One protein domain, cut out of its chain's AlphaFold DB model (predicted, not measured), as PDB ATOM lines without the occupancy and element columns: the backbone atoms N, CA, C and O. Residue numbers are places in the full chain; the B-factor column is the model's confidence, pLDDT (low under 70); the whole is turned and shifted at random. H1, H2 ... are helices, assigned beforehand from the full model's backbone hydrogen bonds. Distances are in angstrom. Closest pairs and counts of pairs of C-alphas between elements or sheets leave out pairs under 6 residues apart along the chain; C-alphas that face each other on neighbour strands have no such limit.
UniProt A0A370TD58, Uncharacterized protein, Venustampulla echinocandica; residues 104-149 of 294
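This is residues 104 to 149 of the 294 residues of an uncharacterized protein of Venustampulla echinocandica (UniProt A0A370TD58). Two helices of similar length, H1 and H2, lie side by side as a helical hairpin joined by a short loop at one end. At the other end, the tail after H2 folds back to the first printed residues, and the outline is a nearly closed loop. The printed part has 46 residues, with two named helices, H1 then H2, and no named strand; the class is all helix. It is compact, with a radius of gyration of the C-alphas of 10.5 A, and elongated, spanning 29 by 17 by 12 A.

H1, residues 107 to 120, begins at C-alpha 107 (44.621, 40.679, 35.251) and is 20.3 A long. H2, residues 127 to 141, is 21.0 A long and ends at C-alpha 141 (43.672, 36.278, 40.723).

H1 and H2 touch, their closest C-alphas being those of Thr 115 and Gly 130, 6.7 A apart. They run opposite ways at a shallow tilt of 30 degrees. In both helices every O i to N i+4 pair is within hydrogen-bond range.

The C-alphas farthest apart, Gly 122 and Met 147, are 29.2 A apart; those of His 104 and Thr 149 are 6.1 A apart. The printed part has no cut. Residues 122 to 131 have pLDDT under 70.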
ATOM      1  N   HIS A 104      52.397  36.790  33.058       96.19
ATOM      2  CA  HIS A 104      53.136  38.019  32.750       96.19
ATOM      3  C   HIS A 104      52.317  39.078  31.999       96.19
ATOM      4  O   HIS A 104      52.858  39.904  31.266       96.19
ATOM      5  N   MET A 105      51.008  39.077  32.224       95.81
ATOM      6  CA  MET A 105      50.070  40.078  31.725       95.81
ATOM      7  C   MET A 105      49.236  40.630  32.876       95.81
ATOM      8  O   MET A 105      49.181  40.031  33.960       95.81
ATOM      9  N   SER A 106      48.613  41.787  32.653       95.50
ATOM     10  CA  SER A 106      47.687  42.338  33.644       95.50
ATOM     11  C   SER A 106      46.450  41.453  33.788       95.50
ATOM     12  O   SER A 106      46.020  40.814  32.824       95.50
ATOM     13  N   THR A 107      45.851  41.425  34.971       94.00
ATOM     14  CA  THR A 107      44.621  40.679  35.251       94.00
ATOM     15  C   THR A 107      43.484  41.088  34.317       94.00
ATOM     16  O   THR A 107      42.794  40.236  33.762       94.00
ATOM     17  N   ARG A 108      43.344  42.387  34.034       93.06
ATOM     18  CA  ARG A 108      42.385  42.898  33.049       93.06
ATOM     19  C   ARG A 108      42.670  42.408  31.631       93.06
ATOM     20  O   ARG A 108      41.745  41.950  30.968       93.06
ATOM     21  N   GLU A 109      43.915  42.497  31.166       94.81
ATOM     22  CA  GLU A 109      44.295  42.002  29.834       94.81
ATOM     23  C   GLU A 109      43.993  40.507  29.699       94.81
ATOM     24  O   GLU A 109      43.438  40.064  28.691       94.81
ATOM     25  N   TYR A 110      44.296  39.734  30.743       93.81
ATOM     26  CA  TYR A 110      44.051  38.303  30.745       93.81
ATOM     27  C   TYR A 110      42.554  37.974  30.701       93.81
ATOM     28  O   TYR A 110      42.110  37.174  29.871       93.81
ATOM     29  N   PHE A 111      41.751  38.650  31.524       91.69
ATOM     30  CA  PHE A 111      40.296  38.509  31.527       91.69
ATOM     31  C   PHE A 111      39.668  38.875  30.170       91.69
ATOM     32  O   PHE A 111      38.819  38.143  29.643       91.69
ATOM     33  N   GLU A 112      40.105  39.983  29.565       91.12
ATOM     34  CA  GLU A 112      39.648  40.421  28.241       91.12
ATOM     35  C   GLU A 112      40.012  39.395  27.153       91.12
ATOM     36  O   GLU A 112      39.182  39.092  26.287       91.12
ATOM     37  N   LYS A 113      41.208  38.797  27.226       91.19
ATOM     38  CA  LYS A 113      41.658  37.728  26.322       91.19
ATOM     39  C   LYS A 113      40.779  36.477  26.426       91.19
ATOM     40  O   LYS A 113      40.285  36.009  25.397       91.19
ATOM     41  N   LEU A 114      40.528  35.978  27.638       88.62
ATOM     42  CA  LEU A 114      39.657  34.816  27.879       88.62
ATOM     43  C   LEU A 114      38.235  35.068  27.360       88.62
ATOM     44  O   LEU A 114      37.690  34.270  26.592       88.62
ATOM     45  N   THR A 115      37.668  36.228  27.700       87.38
ATOM     46  CA  THR A 115      36.316  36.633  27.287       87.38
ATOM     47  C   THR A 115      36.200  36.760  25.766       87.38
ATOM     48  O   THR A 115      35.216  36.318  25.167       87.38
ATOM     49  N   SER A 116      37.202  37.357  25.116       87.19
ATOM     50  CA  SER A 116      37.250  37.524  23.659       87.19
ATOM     51  C   SER A 116      37.314  36.178  22.934       87.19
ATOM     52  O   SER A 116      36.583  35.968  21.963       87.19
ATOM     53  N   CYS A 117      38.130  35.239  23.422       86.50
ATOM     54  CA  CYS A 117      38.209  33.900  22.843       86.50
ATOM     55  C   CYS A 117      36.917  33.104  23.048       86.50
ATOM     56  O   CYS A 117      36.399  32.558  22.076       86.50
ATOM     57  N   CYS A 118      36.330  33.113  24.248       82.12
ATOM     58  CA  CYS A 118      35.052  32.438  24.497       82.12
ATOM     59  C   CYS A 118      33.945  32.914  23.538       82.12
ATOM     60  O   CYS A 118      33.216  32.099  22.967       82.12
ATOM     61  N   LYS A 119      33.874  34.227  23.265       81.00
ATOM     62  CA  LYS A 119      32.906  34.783  22.306       81.00
ATOM     63  C   LYS A 119      33.066  34.230  20.889       81.00
ATOM     64  O   LYS A 119      32.062  34.018  20.213       81.00
ATOM     65  N   LYS A 120      34.301  33.982  20.444       80.50
ATOM     66  CA  LYS A 120      34.597  33.453  19.101       80.50
ATOM     67  C   LYS A 120      34.216  31.980  18.938       80.50
ATOM     68  O   LYS A 120      33.864  31.584  17.835       80.50
ATOM     69  N   HIS A 121      34.239  31.195  20.015       74.31
ATOM     70  CA  HIS A 121      33.894  29.767  19.999       74.31
ATOM     71  C   HIS A 121      32.392  29.485  20.194       74.31
ATOM     72  O   HIS A 121      32.010  28.369  20.521       74.31
ATOM     73  N   GLY A 122      31.516  30.480  20.004       64.50
ATOM     74  CA  GLY A 122      30.061  30.289  20.071       64.50
ATOM     75  C   GLY A 122      29.466  30.277  21.485       64.50
ATOM     76  O   GLY A 122      28.251  30.383  21.618       64.50
ATOM     77  N   GLY A 123      30.284  30.276  22.545       57.28
ATOM     78  CA  GLY A 123      29.820  30.428  23.937       57.28
ATOM     79  C   GLY A 123      29.348  31.850  24.294       57.28
ATOM     80  O   GLY A 123      28.787  32.087  25.360       57.28
ATOM     81  N   GLY A 124      29.558  32.816  23.393       46.78
ATOM     82  CA  GLY A 124      29.439  34.255  23.643       46.78
ATOM     83  C   GLY A 124      28.043  34.873  23.693       46.78
ATOM     84  O   GLY A 124      27.971  36.087  23.885       46.78
ATOM     85  N   GLN A 125      26.959  34.116  23.498       49.84
ATOM     86  CA  GLN A 125      25.598  34.658  23.664       49.84
ATOM     87  C   GLN A 125      24.959  34.323  25.016       49.84
ATOM     88  O   GLN A 125      23.965  34.949  25.376       49.84
ATOM     89  N   ASN A 126      25.554  33.422  25.804       53.91
ATOM     90  CA  ASN A 126      25.098  33.149  27.162       53.91
ATOM     91  C   ASN A 126      25.869  34.019  28.160       53.91
ATOM     92  O   ASN A 126      27.053  33.805  28.420       53.91
ATOM     93  N   THR A 127      25.172  34.979  28.771       55.50
ATOM     94  CA  THR A 127      25.642  35.774  29.925       55.50
ATOM     95  C   THR A 127      26.241  34.907  31.037       55.50
ATOM     96  O   THR A 127      27.160  35.341  31.727       55.50
ATOM     97  N   TYR A 128      25.787  33.656  31.150       58.84
ATOM     98  CA  TYR A 128      26.289  32.658  32.090       58.84
ATOM     99  C   TYR A 128      27.795  32.379  31.954       58.84
ATOM    100  O   TYR A 128      28.492  32.294  32.958       58.84
ATOM    101  N   HIS A 129      28.332  32.291  30.731       61.53
ATOM    102  CA  HIS A 129      29.756  31.986  30.537       61.53
ATOM    103  C   HIS A 129      30.649  33.162  30.945       61.53
ATOM    104  O   HIS A 129      31.707  32.959  31.529       61.53
ATOM    105  N   GLY A 130      30.205  34.401  30.707       61.00
ATOM    106  CA  GLY A 130      30.916  35.594  31.175       61.00
ATOM    107  C   GLY A 130      30.998  35.666  32.702       61.00
ATOM    108  O   GLY A 130      32.072  35.929  33.236       61.00
ATOM    109  N   LEU A 131      29.890  35.366  33.392       61.56
ATOM    110  CA  LEU A 131      29.847  35.303  34.859       61.56
ATOM    111  C   LEU A 131      30.700  34.156  35.412       61.56
ATOM    112  O   LEU A 131      31.403  34.342  36.401       61.56
ATOM    113  N   PHE A 132      30.698  32.998  34.745       75.56
ATOM    114  CA  PHE A 132      31.554  31.871  35.112       75.56
ATOM    115  C   PHE A 132      33.040  32.241  35.041       75.56
ATOM    116  O   PHE A 132      33.772  32.027  36.004       75.56
ATOM    117  N   TYR A 133      33.490  32.846  33.935       77.12
ATOM    118  CA  TYR A 133      34.891  33.252  33.803       77.12
ATOM    119  C   TYR A 133      35.268  34.350  34.782       77.12
ATOM    120  O   TYR A 133      36.373  34.304  35.307       77.12
ATOM    121  N   GLN A 134      34.373  35.300  35.054       82.12
ATOM    122  CA  GLN A 134      34.610  36.296  36.092       82.12
ATOM    123  C   GLN A 134      34.820  35.629  37.457       82.12
ATOM    124  O   GLN A 134      35.823  35.913  38.103       82.12
ATOM    125  N   GLY A 135      33.955  34.691  37.853       85.38
ATOM    126  CA  GLY A 135      34.093  33.974  39.125       85.38
ATOM    127  C   GLY A 135      35.376  33.140  39.220       85.38
ATOM    128  O   GLY A 135      36.068  33.189  40.233       85.38
ATOM    129  N   GLN A 136      35.744  32.421  38.153       84.25
ATOM    130  CA  GLN A 136      37.016  31.684  38.107       84.25
ATOM    131  C   GLN A 136      38.214  32.632  38.186       84.25
ATOM    132  O   GLN A 136      39.178  32.376  38.903       84.25
ATOM    133  N   PHE A 137      38.150  33.760  37.482       86.44
ATOM    134  CA  PHE A 137      39.209  34.755  37.514       86.44
ATOM    135  C   PHE A 137      39.380  35.340  38.918       86.44
ATOM    136  O   PHE A 137      40.498  35.404  39.428       86.44
ATOM    137  N   GLU A 138      38.270  35.702  39.561       88.38
ATOM    138  CA  GLU A 138      38.258  36.234  40.920       88.38
ATOM    139  C   GLU A 138      38.775  35.220  41.948       88.38
ATOM    140  O   GLU A 138      39.541  35.599  42.837       88.38
ATOM    141  N   LYS A 139      38.465  33.927  41.774       89.81
ATOM    142  CA  LYS A 139      38.993  32.832  42.606       89.81
ATOM    143  C   LYS A 139      40.527  32.776  42.598       89.81
ATOM    144  O   LYS A 139      41.124  32.631  43.661       89.81
ATOM    145  N   TYR A 140      41.170  32.873  41.430       91.19
ATOM    146  CA  TYR A 140      42.621  32.637  41.308       91.19
ATOM    147  C   TYR A 140      43.482  33.898  41.330       91.19
ATOM    148  O   TYR A 140      44.658  33.831  41.700       91.19
ATOM    149  N   TYR A 141      42.926  35.033  40.913       92.06
ATOM    150  CA  TYR A 141      43.672  36.278  40.723       92.06
ATOM    151  C   TYR A 141      43.115  37.448  41.539       92.06
ATOM    152  O   TYR A 141      43.742  38.506  41.578       92.06
ATOM    153  N   GLY A 142      41.980  37.276  42.221       90.31
ATOM    154  CA  GLY A 142      41.334  38.346  42.970       90.31
ATOM    155  C   GLY A 142      40.668  39.367  42.047       90.31
ATOM    156  O   GLY A 142      39.918  39.023  41.143       90.31
ATOM    157  N   SER A 143      40.900  40.655  42.274       89.38
ATOM    158  CA  SER A 143      40.199  41.692  41.507       89.38
ATOM    159  C   SER A 143      40.647  41.743  40.041       89.38
ATOM    160  O   SER A 143      41.834  41.668  39.731       89.38
ATOM    161  N   ILE A 144      39.698  41.946  39.120       86.81
ATOM    162  CA  ILE A 144      40.004  42.224  37.709       86.81
ATOM    163  C   ILE A 144      40.468  43.680  37.588       86.81
ATOM    164  O   ILE A 144      39.692  44.587  37.277       86.81
ATOM    165  N   ASP A 145      41.747  43.914  37.861       86.88
ATOM    166  CA  ASP A 145      42.367  45.238  37.824       86.88
ATOM    167  C   ASP A 145      43.555  45.293  36.837       86.88
ATOM    168  O   ASP A 145      43.636  44.495  35.904       86.88
ATOM    169  N   GLN A 146      44.448  46.277  36.967       82.69
ATOM    170  CA  GLN A 146      45.639  46.403  36.114       82.69
ATOM    171  C   GLN A 146      46.907  45.778  36.724       82.69
ATOM    172  O   GLN A 146      47.999  45.978  36.184       82.69
ATOM    173  N   MET A 147      46.803  45.037  37.828       89.19
ATOM    174  CA  MET A 147      47.941  44.350  38.428       89.19
ATOM    175  C   MET A 147      48.372  43.169  37.562       89.19
ATOM    176  O   MET A 147      47.581  42.553  36.855       89.19
ATOM    177  N   THR A 148      49.661  42.852  37.583       94.12
ATOM    178  CA  THR A 148      50.173  41.663  36.899       94.12
ATOM    179  C   THR A 148      49.664  40.406  37.597       94.12
ATOM    180  O   THR A 148      49.652  40.354  38.828       94.12
ATOM    181  N   THR A 149      49.291  39.392  36.816       94.75
ATOM    182  CA  THR A 149      49.037  38.031  37.319       94.75
ATOM    183  C   THR A 149      50.164  37.573  38.258       94.75
ATOM    184  O   THR A 149      51.344  37.818  38.004       94.75
TER     185      THR A 149